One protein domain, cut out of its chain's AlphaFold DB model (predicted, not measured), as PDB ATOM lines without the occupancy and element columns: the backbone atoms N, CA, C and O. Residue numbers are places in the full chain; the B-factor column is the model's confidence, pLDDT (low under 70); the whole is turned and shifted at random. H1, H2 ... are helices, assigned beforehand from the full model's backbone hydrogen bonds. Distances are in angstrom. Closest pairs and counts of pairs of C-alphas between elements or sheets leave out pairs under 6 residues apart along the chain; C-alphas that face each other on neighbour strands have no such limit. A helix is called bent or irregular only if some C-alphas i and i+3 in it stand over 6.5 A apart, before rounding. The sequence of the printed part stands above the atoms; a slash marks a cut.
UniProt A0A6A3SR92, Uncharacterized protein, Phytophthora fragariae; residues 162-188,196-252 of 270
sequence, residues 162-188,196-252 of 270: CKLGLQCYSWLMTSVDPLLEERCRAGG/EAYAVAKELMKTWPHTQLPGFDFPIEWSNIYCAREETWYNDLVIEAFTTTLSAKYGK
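Overview. This is residues 162 to 188 and 196 to 252 of the 270 residues of an uncharacterized protein of Phytophthora fragariae (UniProt A0A6A3SR92). A long helix, H1, which is bent but runs nearly straight, has H2 side by side with it, running opposite ways; the short H3 lies between the first arm of H1, H1a, and the helix H4, which is apart from that pair. Residues 182 to 188 at one tip and 246 to 252 at another stick out of the body. The printed part has 84 residues with four named helices, in the order H1, H2, H3, H4, and no named strand; the class is all helix. The whole is only just compact, close to loose, with a radius of gyration of the C-alphas of 13.7 A, and spans 39 by 38 by 25 A.

Along the chain. H1, residues 162 to 186, was assigned as one helix by its hydrogen bonds but is bent, with C-alphas 174 and 177 being 6.6 A apart. Its arms are H1a, residues 162 to 174, 18.1 A long from C-alpha 162 at (132.784, -23.242, 54.262), and H1b, residues 177 to 186, 14.3 A long. H2, residues 196 to 206, is 15.7 A long. H3, residues 222 to 227, is 10.1 A long and only just irregular, with C-alphas 224 and 227 being 6.7 A apart. H4, residues 236 to 250, is 20.6 A long and ends at C-alpha 250, (121.437, -1.014, 77.120).

Arrangement. H1a and H1b stand at a shallow tilt of 24 degrees. H1a touches H2 at a shallow tilt of 24 degrees, opposite ways; their closest C-alphas, those of Tyr 169 and Ala 201, are 5.6 A apart. H1b touches H2 at a shallow tilt of 22 degrees, opposite ways, with the C-alphas of Asp 177 and Ala 197 closest at 5.2 A. H1a touches H3 with residues 164 to 168 alone, at a steep tilt of 65 degrees, the same way; the closest C-alphas, of Gly 165 and Tyr 226, are 5.1 A apart. H2 and H3 are close but not clearly touching, with the C-alphas of Leu 204 and Trp 222 closest at 7.2 A. H3 and H4 only just touch, with 3 pairs of C-alphas within 8 A, about perpendicular at 85 degrees; the closest C-alphas are those of Ile 225 and Val 238, 6.4 A apart. H4 is apart from H1a, H1b and H2. Every O i to N i+4 pair is within hydrogen-bond range in H1a, H1b and H4, against 6 of 7 in H2 and 0 of 2 in H3, where 2 of 3 O i to N i+3 pairs are within range.

Size, cuts and confidence. The C-alphas farthest apart, those of Lys 163 and Lys 252, are 39.4 A apart. Residues 189 to 195 are not printed, and C-alphas 188 and 196 are 17.2 A apart across the cut. The link from H2 to H3, residues 207 to 221, is long. No printed residue is under 70 in pLDDT, and the mean of the printed part is 90.2.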
ATOM      1  N   CYS A 162     134.106 -22.902  54.773       96.19
ATOM      2  CA  CYS A 162     132.784 -23.242  54.262       96.19
ATOM      3  C   CYS A 162     132.097 -24.348  55.078       96.19
ATOM      4  O   CYS A 162     130.906 -24.246  55.383       96.19
ATOM      5  N   LYS A 163     132.858 -25.354  55.525       94.75
ATOM      6  CA  LYS A 163     132.355 -26.392  56.430       94.75
ATOM      7  C   LYS A 163     131.870 -25.802  57.757       94.75
ATOM      8  O   LYS A 163     130.818 -26.208  58.246       94.75
ATOM      9  N   LEU A 164     132.608 -24.849  58.333       94.94
ATOM     10  CA  LEU A 164     132.182 -24.138  59.546       94.94
ATOM     11  C   LEU A 164     130.906 -23.323  59.293       94.94
ATOM     12  O   LEU A 164     129.994 -23.351  60.116       94.94
ATOM     13  N   GLY A 165     130.813 -22.661  58.138       95.44
ATOM     14  CA  GLY A 165     129.616 -21.930  57.721       95.44
ATOM     15  C   GLY A 165     128.387 -22.830  57.607       95.44
ATOM     16  O   GLY A 165     127.335 -22.493  58.140       95.44
ATOM     17  N   LEU A 166     128.523 -24.019  57.009       94.62
ATOM     18  CA  LEU A 166     127.434 -25.000  56.953       94.62
ATOM     19  C   LEU A 166     127.024 -25.525  58.334       94.62
ATOM     20  O   LEU A 166     125.843 -25.780  58.563       94.62
ATOM     21  N   GLN A 167     127.974 -25.700  59.255       94.25
ATOM     22  CA  GLN A 167     127.657 -26.083  60.633       94.25
ATOM     23  C   GLN A 167     126.868 -24.984  61.348       94.25
ATOM     24  O   GLN A 167     125.886 -25.289  62.020       94.25
ATOM     25  N   CYS A 168     127.257 -23.720  61.161       94.25
ATOM     26  CA  CYS A 168     126.521 -22.567  61.677       94.25
ATOM     27  C   CYS A 168     125.112 -22.486  61.067       94.25
ATOM     28  O   CYS A 168     124.134 -22.401  61.804       94.25
ATOM     29  N   TYR A 169     124.983 -22.637  59.743       94.81
ATOM     30  CA  TYR A 169     123.685 -22.726  59.065       94.81
ATOM     31  C   TYR A 169     122.809 -23.838  59.653       94.81
ATOM     32  O   TYR A 169     121.648 -23.605  59.981       94.81
ATOM     33  N   SER A 170     123.363 -25.045  59.814       93.25
ATOM     34  CA  SER A 170     122.630 -26.171  60.394       93.25
ATOM     35  C   SER A 170     122.135 -25.833  61.796       93.25
ATOM     36  O   SER A 170     120.963 -26.048  62.071       93.25
ATOM     37  N   TRP A 171     122.992 -25.275  62.654       93.75
ATOM     38  CA  TRP A 171     122.621 -24.875  64.011       93.75
ATOM     39  C   TRP A 171     121.529 -23.794  64.029       93.75
ATOM     40  O   TRP A 171     120.558 -23.927  64.776       93.75
ATOM     41  N   LEU A 172     121.624 -22.774  63.166       92.81
ATOM     42  CA  LEU A 172     120.580 -21.753  63.025       92.81
ATOM     43  C   LEU A 172     119.231 -22.396  62.695       92.81
ATOM     44  O   LEU A 172     118.236 -22.099  63.348       92.81
ATOM     45  N   MET A 173     119.211 -23.313  61.729       93.12
ATOM     46  CA  MET A 173     117.974 -23.924  61.248       93.12
ATOM     47  C   MET A 173     117.396 -24.987  62.185       93.12
ATOM     48  O   MET A 173     116.182 -25.156  62.232       93.12
ATOM     49  N   THR A 174     118.232 -25.740  62.903       92.31
ATOM     50  CA  THR A 174     117.756 -26.855  63.741       92.31
ATOM     51  C   THR A 174     117.559 -26.481  65.199       92.31
ATOM     52  O   THR A 174     116.759 -27.126  65.871       92.31
ATOM     53  N   SER A 175     118.292 -25.482  65.692       91.50
ATOM     54  CA  SER A 175     118.304 -25.124  67.111       91.50
ATOM     55  C   SER A 175     117.725 -23.735  67.356       91.50
ATOM     56  O   SER A 175     116.900 -23.579  68.247       91.50
ATOM     57  N   VAL A 176     118.110 -22.719  66.576       91.31
ATOM     58  CA  VAL A 176     117.712 -21.326  66.857       91.31
ATOM     59  C   VAL A 176     116.335 -20.990  66.298       91.31
ATOM     60  O   VAL A 176     115.499 -20.446  67.015       91.31
ATOM     61  N   ASP A 177     116.097 -21.313  65.030       91.44
ATOM     62  CA  ASP A 177     114.858 -20.991  64.325       91.44
ATOM     63  C   ASP A 177     113.616 -21.553  65.048       91.44
ATOM     64  O   ASP A 177     112.732 -20.763  65.396       91.44
ATOM     65  N   PRO A 178     113.579 -22.842  65.457       91.12
ATOM     66  CA  PRO A 178     112.444 -23.378  66.211       91.12
ATOM     67  C   PRO A 178     112.217 -22.690  67.566       91.12
ATOM     68  O   PRO A 178     111.070 -22.503  67.974       91.12
ATOM     69  N   LEU A 179     113.290 -22.286  68.261       89.75
ATOM     70  CA  LEU A 179     113.193 -21.582  69.546       89.75
ATOM     71  C   LEU A 179     112.596 -20.180  69.382       89.75
ATOM     72  O   LEU A 179     111.812 -19.735  70.224       89.75
ATOM     73  N   LEU A 180     112.950 -19.471  68.306       87.94
ATOM     74  CA  LEU A 180     112.354 -18.172  68.000       87.94
ATOM     75  C   LEU A 180     110.883 -18.318  67.612       87.94
ATOM     76  O   LEU A 180     110.057 -17.555  68.112       87.94
ATOM     77  N   GLU A 181     110.537 -19.320  66.801       87.75
ATOM     78  CA  GLU A 181     109.139 -19.606  66.471       87.75
ATOM     79  C   GLU A 181     108.299 -19.892  67.723       87.75
ATOM     80  O   GLU A 181     107.199 -19.357  67.868       87.75
ATOM     81  N   GLU A 182     108.805 -20.722  68.641       87.69
ATOM     82  CA  GLU A 182     108.129 -21.030  69.904       87.69
ATOM     83  C   GLU A 182     107.928 -19.770  70.751       87.69
ATOM     84  O   GLU A 182     106.828 -19.525  71.252       87.69
ATOM     85  N   ARG A 183     108.958 -18.925  70.851       85.12
ATOM     86  CA  ARG A 183     108.885 -17.662  71.589       85.12
ATOM     87  C   ARG A 183     107.861 -16.695  70.993       85.12
ATOM     88  O   ARG A 183     107.124 -16.068  71.752       85.12
ATOM     89  N   CYS A 184     107.787 -16.584  69.667       82.12
ATOM     90  CA  CYS A 184     106.781 -15.768  68.984       82.12
ATOM     91  C   CYS A 184     105.363 -16.282  69.262       82.12
ATOM     92  O   CYS A 184     104.498 -15.501  69.657       82.12
ATOM     93  N   ARG A 185     105.144 -17.604  69.159       82.75
ATOM     94  CA  ARG A 185     103.848 -18.227  69.486       82.75
ATOM     95  C   ARG A 185     103.442 -17.965  70.939       82.75
ATOM     96  O   ARG A 185     102.288 -17.637  71.197       82.75
ATOM     97  N   ALA A 186     104.381 -18.076  71.881       82.31
ATOM     98  CA  ALA A 186     104.134 -17.803  73.298       82.31
ATOM     99  C   ALA A 186     103.817 -16.322  73.580       82.31
ATOM    100  O   ALA A 186     103.084 -16.020  74.520       82.31
ATOM    101  N   GLY A 187     104.336 -15.404  72.761       78.75
ATOM    102  CA  GLY A 187     104.045 -13.969  72.825       78.75
ATOM    103  C   GLY A 187     102.674 -13.565  72.273       78.75
ATOM    104  O   GLY A 187     102.321 -12.393  72.361       78.75
ATOM    105  N   GLY A 188     101.895 -14.506  71.725       74.88
ATOM    106  CA  GLY A 188     100.600 -14.229  71.096       74.88
ATOM    107  C   GLY A 188     100.698 -13.689  69.666       74.88
ATOM    108  O   GLY A 188      99.667 -13.377  69.071       74.88
ATOM    109  N   GLU A 196     113.908 -14.077  62.128       87.44
ATOM    110  CA  GLU A 196     115.239 -13.462  62.056       87.44
ATOM    111  C   GLU A 196     116.342 -14.512  61.830       87.44
ATOM    112  O   GLU A 196     117.244 -14.288  61.021       87.44
ATOM    113  N   ALA A 197     116.249 -15.687  62.468       90.06
ATOM    114  CA  ALA A 197     117.211 -16.774  62.272       90.06
ATOM    115  C   ALA A 197     117.193 -17.303  60.834       90.06
ATOM    116  O   ALA A 197     118.255 -17.481  60.235       90.06
ATOM    117  N   TYR A 198     116.006 -17.493  60.252       90.31
ATOM    118  CA  TYR A 198     115.868 -17.907  58.858       90.31
ATOM    119  C   TYR A 198     116.441 -16.858  57.896       90.31
ATOM    120  O   TYR A 198     117.161 -17.203  56.952       90.31
ATOM    121  N   ALA A 199     116.161 -15.573  58.136       91.56
ATOM    122  CA  ALA A 199     116.679 -14.476  57.323       91.56
ATOM    123  C   ALA A 199     118.218 -14.430  57.347       91.56
ATOM    124  O   ALA A 199     118.845 -14.380  56.285       91.56
ATOM    125  N   VAL A 200     118.826 -14.546  58.535       92.19
ATOM    126  CA  VAL A 200     120.287 -14.619  58.706       92.19
ATOM    127  C   VAL A 200     120.859 -15.858  58.020       92.19
ATOM    128  O   VAL A 200     121.838 -15.756  57.285       92.19
ATOM    129  N   ALA A 201     120.236 -17.027  58.186       93.31
ATOM    130  CA  ALA A 201     120.693 -18.270  57.567       93.31
ATOM    131  C   ALA A 201     120.667 -18.199  56.028       93.31
ATOM    132  O   ALA A 201     121.582 -18.677  55.352       93.31
ATOM    133  N   LYS A 202     119.635 -17.572  55.455       93.69
ATOM    134  CA  LYS A 202     119.494 -17.352  54.009       93.69
ATOM    135  C   LYS A 202     120.541 -16.391  53.465       93.69
ATOM    136  O   LYS A 202     121.004 -16.590  52.340       93.69
ATOM    137  N   GLU A 203     120.891 -15.356  54.221       94.88
ATOM    138  CA  GLU A 203     121.935 -14.421  53.815       94.88
ATOM    139  C   GLU A 203     123.324 -15.053  53.930       94.88
ATOM    140  O   GLU A 203     124.064 -15.065  52.950       94.88
ATOM    141  N   LEU A 204     123.611 -15.727  55.048       95.00
ATOM    142  CA  LEU A 204     124.844 -16.483  55.276       95.00
ATOM    143  C   LEU A 204     125.175 -17.425  54.108       95.00
ATOM    144  O   LEU A 204     126.326 -17.506  53.683       95.00
ATOM    145  N   MET A 205     124.173 -18.115  53.553       95.31
ATOM    146  CA  MET A 205     124.366 -19.042  52.428       95.31
ATOM    147  C   MET A 205     124.723 -18.351  51.105       95.31
ATOM    148  O   MET A 205     125.358 -18.962  50.240       95.31
ATOM    149  N   LYS A 206     124.314 -17.092  50.928       95.62
ATOM    150  CA  LYS A 206     124.522 -16.309  49.700       95.62
ATOM    151  C   LYS A 206     125.751 -15.414  49.770       95.62
ATOM    152  O   LYS A 206     126.244 -14.990  48.725       95.62
ATOM    153  N   THR A 207     126.237 -15.142  50.971       96.69
ATOM    154  CA  THR A 207     127.323 -14.201  51.197       96.69
ATOM    155  C   THR A 207     128.684 -14.894  51.118       96.69
ATOM    156  O   THR A 207     128.852 -16.062  51.474       96.69
ATOM    157  N   TRP A 208     129.668 -14.178  50.571       97.19
ATOM    158  CA  TRP A 208     131.066 -14.597  50.586       97.19
ATOM    159  C   TRP A 208     131.589 -14.610  52.035       97.19
ATOM    160  O   TRP A 208     131.397 -13.617  52.738       97.19
ATOM    161  N   PRO A 209     132.274 -15.675  52.498       96.19
ATOM    162  CA  PRO A 209     132.664 -15.799  53.907       96.19
ATOM    163  C   PRO A 209     133.510 -14.647  54.460       96.19
ATOM    164  O   PRO A 209     133.391 -14.324  55.637       96.19
ATOM    165  N   HIS A 210     134.334 -14.006  53.630       95.69
ATOM    166  CA  HIS A 210     135.174 -12.875  54.050       95.69
ATOM    167  C   HIS A 210     134.570 -11.513  53.689       95.69
ATOM    168  O   HIS A 210     135.278 -10.533  53.468       95.69
ATOM    169  N   THR A 211     133.250 -11.442  53.524       96.19
ATOM    170  CA  THR A 211     132.544 -10.161  53.457       96.19
ATOM    171  C   THR A 211     132.423  -9.596  54.867       96.19
ATOM    172  O   THR A 211     132.148 -10.342  55.807       96.19
ATOM    173  N   GLN A 212     132.610  -8.285  55.016       95.50
ATOM    174  CA  GLN A 212     132.416  -7.604  56.296       95.50
ATOM    175  C   GLN A 212     130.943  -7.637  56.712       95.50
ATOM    176  O   GLN A 212     130.048  -7.421  55.890       95.50
ATOM    177  N   LEU A 213     130.699  -7.909  57.990       92.94
ATOM    178  CA  LEU A 213     129.374  -7.833  58.582       92.94
ATOM    179  C   LEU A 213     128.966  -6.359  58.732       92.94
ATOM    180  O   LEU A 213     129.725  -5.565  59.293       92.94
ATOM    181  N   PRO A 214     127.782  -5.966  58.235       89.81
ATOM    182  CA  PRO A 214     127.325  -4.588  58.330       89.81
ATOM    183  C   PRO A 214     126.976  -4.214  59.778       89.81
ATOM    184  O   PRO A 214     126.502  -5.045  60.549       89.81
ATOM    185  N   GLY A 215     127.141  -2.933  60.121       87.56
ATOM    186  CA  GLY A 215     126.718  -2.383  61.417       87.56
ATOM    187  C   GLY A 215     127.792  -2.362  62.506       87.56
ATOM    188  O   GLY A 215     127.486  -1.948  63.622       87.56
ATOM    189  N   PHE A 216     129.026  -2.750  62.181       90.06
ATOM    190  CA  PHE A 216     130.181  -2.669  63.074       90.06
ATOM    191  C   PHE A 216     131.260  -1.752  62.491       90.06
ATOM    192  O   PHE A 216     131.465  -1.678  61.281       90.06
ATOM    193  N   ASP A 217     131.938  -1.046  63.381       89.25
ATOM    194  CA  ASP A 217     132.999  -0.065  63.151       89.25
ATOM    195  C   ASP A 217     134.413  -0.679  63.214       89.25
ATOM    196  O   ASP A 217     135.421   0.023  63.136       89.25
ATOM    197  N   PHE A 218     134.488  -2.008  63.269       90.69
ATOM    198  CA  PHE A 218     135.706  -2.816  63.239       90.69
ATOM    199  C   PHE A 218     135.548  -3.969  62.224       90.69
ATOM    200  O   PHE A 218     134.423  -4.305  61.838       90.69
ATOM    201  N   PRO A 219     136.649  -4.572  61.733       91.88
ATOM    202  CA  PRO A 219     136.627  -5.453  60.565       91.88
ATOM    203  C   PRO A 219     136.185  -6.884  60.914       91.88
ATOM    204  O   PRO A 219     136.951  -7.834  60.767       91.88
ATOM    205  N   ILE A 220     134.946  -7.049  61.368       93.94
ATOM    206  CA  ILE A 220     134.328  -8.363  61.564       93.94
ATOM    207  C   ILE A 220     133.698  -8.861  60.259       93.94
ATOM    208  O   ILE A 220     132.993  -8.133  59.566       93.94
ATOM    209  N   GLU A 221     133.952 -10.119  59.914       95.56
ATOM    210  CA  GLU A 221     133.476 -10.793  58.707       95.56
ATOM    211  C   GLU A 221     132.437 -11.878  59.022       95.56
ATOM    212  O   GLU A 221     132.335 -12.379  60.145       95.56
ATOM    213  N   TRP A 222     131.712 -12.330  57.995       95.38
ATOM    214  CA  TRP A 222     130.785 -13.464  58.099       95.38
ATOM    215  C   TRP A 222     131.445 -14.736  58.635       95.38
ATOM    216  O   TRP A 222     130.857 -15.459  59.436       95.38
ATOM    217  N   SER A 223     132.680 -15.016  58.232       95.00
ATOM    218  CA  SER A 223     133.405 -16.198  58.691       95.00
ATOM    219  C   SER A 223     133.667 -16.178  60.200       95.00
ATOM    220  O   SER A 223     133.701 -17.241  60.827       95.00
ATOM    221  N   ASN A 224     133.764 -14.991  60.816       94.31
ATOM    222  CA  ASN A 224     133.982 -14.870  62.253       94.31
ATOM    223  C   ASN A 224     132.788 -15.386  63.057       94.31
ATOM    224  O   ASN A 224     133.003 -15.975  64.112       94.31
ATOM    225  N   ILE A 225     131.553 -15.241  62.561       92.06
ATOM    226  CA  ILE A 225     130.349 -15.716  63.263       92.06
ATOM    227  C   ILE A 225     130.073 -17.207  63.055       92.06
ATOM    228  O   ILE A 225     129.176 -17.763  63.685       92.06
ATOM    229  N   TYR A 226     130.841 -17.909  62.216       93.31
ATOM    230  CA  TYR A 226     130.632 -19.345  62.010       93.31
ATOM    231  C   TYR A 226     130.891 -20.167  63.282       93.31
ATOM    232  O   TYR A 226     130.418 -21.299  63.385       93.31
ATOM    233  N   CYS A 227     131.593 -19.605  64.273       89.25
ATOM    234  CA  CYS A 227     131.759 -20.182  65.607       89.25
ATOM    235  C   CYS A 227     130.539 -20.002  66.529       89.25
ATOM    236  O   CYS A 227     130.598 -20.430  67.675       89.25
ATOM    237  N   ALA A 228     129.451 -19.364  66.092       82.81
ATOM    238  CA  ALA A 228     128.235 -19.243  66.889       82.81
ATOM    239  C   ALA A 228     127.449 -20.558  66.870       82.81
ATOM    240  O   ALA A 228     126.486 -20.709  66.131       82.81
ATOM    241  N   ARG A 229     127.914 -21.541  67.642       86.38
ATOM    242  CA  ARG A 229     127.276 -22.848  67.819       86.38
ATOM    243  C   ARG A 229     127.632 -23.427  69.186       86.38
ATOM    244  O   ARG A 229     128.467 -22.890  69.910       86.38
ATOM    245  N   GLU A 230     126.964 -24.511  69.551       81.44
ATOM    246  CA  GLU A 230     127.254 -25.221  70.795       81.44
ATOM    247  C   GLU A 230     128.690 -25.776  70.793       81.44
ATOM    248  O   GLU A 230     129.226 -26.153  69.749       81.44
ATOM    249  N   GLU A 231     129.307 -25.805  71.978       83.62
ATOM    250  CA  GLU A 231     130.636 -26.388  72.225       83.62
ATOM    251  C   GLU A 231     131.799 -25.755  71.436       83.62
ATOM    252  O   GLU A 231     132.849 -26.374  71.243       83.62
ATOM    253  N   THR A 232     131.659 -24.500  71.002       86.12
ATOM    254  CA  THR A 232     132.732 -23.774  70.312       86.12
ATOM    255  C   THR A 232     133.206 -22.533  71.033       86.12
ATOM    256  O   THR A 232     132.477 -21.879  71.771       86.12
ATOM    257  N   TRP A 233     134.468 -22.201  70.778       88.31
ATOM    258  CA  TRP A 233     135.108 -21.009  71.302       88.31
ATOM    259  C   TRP A 233     134.764 -19.831  70.397       88.31
ATOM    260  O   TRP A 233     134.970 -19.894  69.182       88.31
ATOM    261  N   TYR A 234     134.234 -18.769  70.995       88.00
ATOM    262  CA  TYR A 234     134.034 -17.503  70.306       88.00
ATOM    263  C   TYR A 234     135.376 -16.803  70.120       88.00
ATOM    264  O   TYR A 234     136.209 -16.810  71.024       88.00
ATOM    265  N   ASN A 235     135.584 -16.217  68.942       87.12
ATOM    266  CA  ASN A 235     136.724 -15.332  68.728       87.12
ATOM    267  C   ASN A 235     136.449 -13.946  69.328       87.12
ATOM    268  O   ASN A 235     135.295 -13.560  69.540       87.12
ATOM    269  N   ASP A 236     137.522 -13.194  69.557       88.50
ATOM    270  CA  ASP A 236     137.459 -11.879  70.195       88.50
ATOM    271  C   ASP A 236     136.587 -10.889  69.412       88.50
ATOM    272  O   ASP A 236     135.850 -10.121  70.023       88.50
ATOM    273  N   LEU A 237     136.579 -10.964  68.074       91.06
ATOM    274  CA  LEU A 237     135.742 -10.108  67.222       91.06
ATOM    275  C   LEU A 237     134.244 -10.352  67.451       91.06
ATOM    276  O   LEU A 237     133.459  -9.409  67.485       91.06
ATOM    277  N   VAL A 238     133.822 -11.605  67.643       91.00
ATOM    278  CA  VAL A 238     132.420 -11.924  67.953       91.00
ATOM    279  C   VAL A 238     132.049 -11.451  69.357       91.00
ATOM    280  O   VAL A 238     130.946 -10.942  69.558       91.00
ATOM    281  N   ILE A 239     132.963 -11.579  70.321       89.94
ATOM    282  CA  ILE A 239     132.760 -11.064  71.683       89.94
ATOM    283  C   ILE A 239     132.631  -9.534  71.655       89.94
ATOM    284  O   ILE A 239     131.747  -8.980  72.316       89.94
ATOM    285  N   GLU A 240     133.454  -8.851  70.858       89.88
ATOM    286  CA  GLU A 240     133.369  -7.407  70.629       89.88
ATOM    287  C   GLU A 240     132.028  -7.016  70.014       89.88
ATOM    288  O   GLU A 240     131.311  -6.193  70.578       89.88
ATOM    289  N   ALA A 241     131.628  -7.673  68.923       90.88
ATOM    290  CA  ALA A 241     130.358  -7.419  68.246       90.88
ATOM    291  C   ALA A 241     129.162  -7.594  69.175       90.88
ATOM    292  O   ALA A 241     128.252  -6.757  69.206       90.88
ATOM    293  N   PHE A 242     129.175  -8.651  69.982       89.69
ATOM    294  CA  PHE A 242     128.143  -8.872  70.979       89.69
ATOM    295  C   PHE A 242     128.135  -7.768  72.045       89.69
ATOM    296  O   PHE A 242     127.073  -7.237  72.376       89.69
ATOM    297  N   THR A 243     129.308  -7.359  72.532       89.12
ATOM    298  CA  THR A 243     129.450  -6.286  73.529       89.12
ATOM    299  C   THR A 243     128.964  -4.942  72.983       89.12
ATOM    300  O   THR A 243     128.174  -4.264  73.643       89.12
ATOM    301  N   THR A 244     129.339  -4.588  71.753       89.25
ATOM    302  CA  THR A 244     128.874  -3.383  71.050       89.25
ATOM    303  C   THR A 244     127.359  -3.403  70.857       89.25
ATOM    304  O   THR A 244     126.686  -2.411  71.142       89.25
ATOM    305  N   THR A 245     126.789  -4.554  70.486       89.75
ATOM    306  CA  THR A 245     125.332  -4.727  70.345       89.75
ATOM    307  C   THR A 245     124.606  -4.510  71.677       89.75
ATOM    308  O   THR A 245     123.581  -3.822  71.736       89.75
ATOM    309  N   LEU A 246     125.137  -5.058  72.776       88.81
ATOM    310  CA  LEU A 246     124.574  -4.854  74.112       88.81
ATOM    311  C   LEU A 246     124.713  -3.404  74.582       88.81
ATOM    312  O   LEU A 246     123.767  -2.869  75.161       88.81
ATOM    313  N   SER A 247     125.850  -2.763  74.318       87.38
ATOM    314  CA  SER A 247     126.090  -1.359  74.657       87.38
ATOM    315  C   SER A 247     125.134  -0.430  73.910       87.38
ATOM    316  O   SER A 247     124.496   0.425  74.524       87.38
ATOM    317  N   ALA A 248     124.904  -0.663  72.617       87.06
ATOM    318  CA  ALA A 248     123.929   0.100  71.843       87.06
ATOM    319  C   ALA A 248     122.501  -0.039  72.404       87.06
ATOM    320  O   ALA A 248     121.753   0.939  72.474       87.06
ATOM    321  N   LYS A 249     122.121  -1.245  72.851       86.88
ATOM    322  CA  LYS A 249     120.775  -1.525  73.371       86.88
ATOM    323  C   LYS A 249     120.559  -1.048  74.809       86.88
ATOM    324  O   LYS A 249     119.472  -0.575  75.141       86.88
ATOM    325  N   TYR A 250     121.565  -1.187  75.669       85.50
ATOM    326  CA  TYR A 250     121.437  -1.014  77.120       85.50
ATOM    327  C   TYR A 250     122.368   0.046  77.715       85.50
ATOM    328  O   TYR A 250     122.327   0.257  78.923       85.50
ATOM    329  N   GLY A 251     123.173   0.748  76.917       75.12
ATOM    330  CA  GLY A 251     124.176   1.712  77.393       75.12
ATOM    331  C   GLY A 251     123.611   2.924  78.139       75.12
ATOM    332  O   GLY A 251     124.344   3.622  78.826       75.12
ATOM    333  N   LYS A 252     122.294   3.160  78.064       75.06
ATOM    334  CA  LYS A 252     121.595   4.171  78.881       75.06
ATOM    335  C   LYS A 252     121.281   3.696  80.310       75.06
ATOM    336  O   LYS A 252     120.800   4.488  81.117       75.06
TER     337      LYS A 252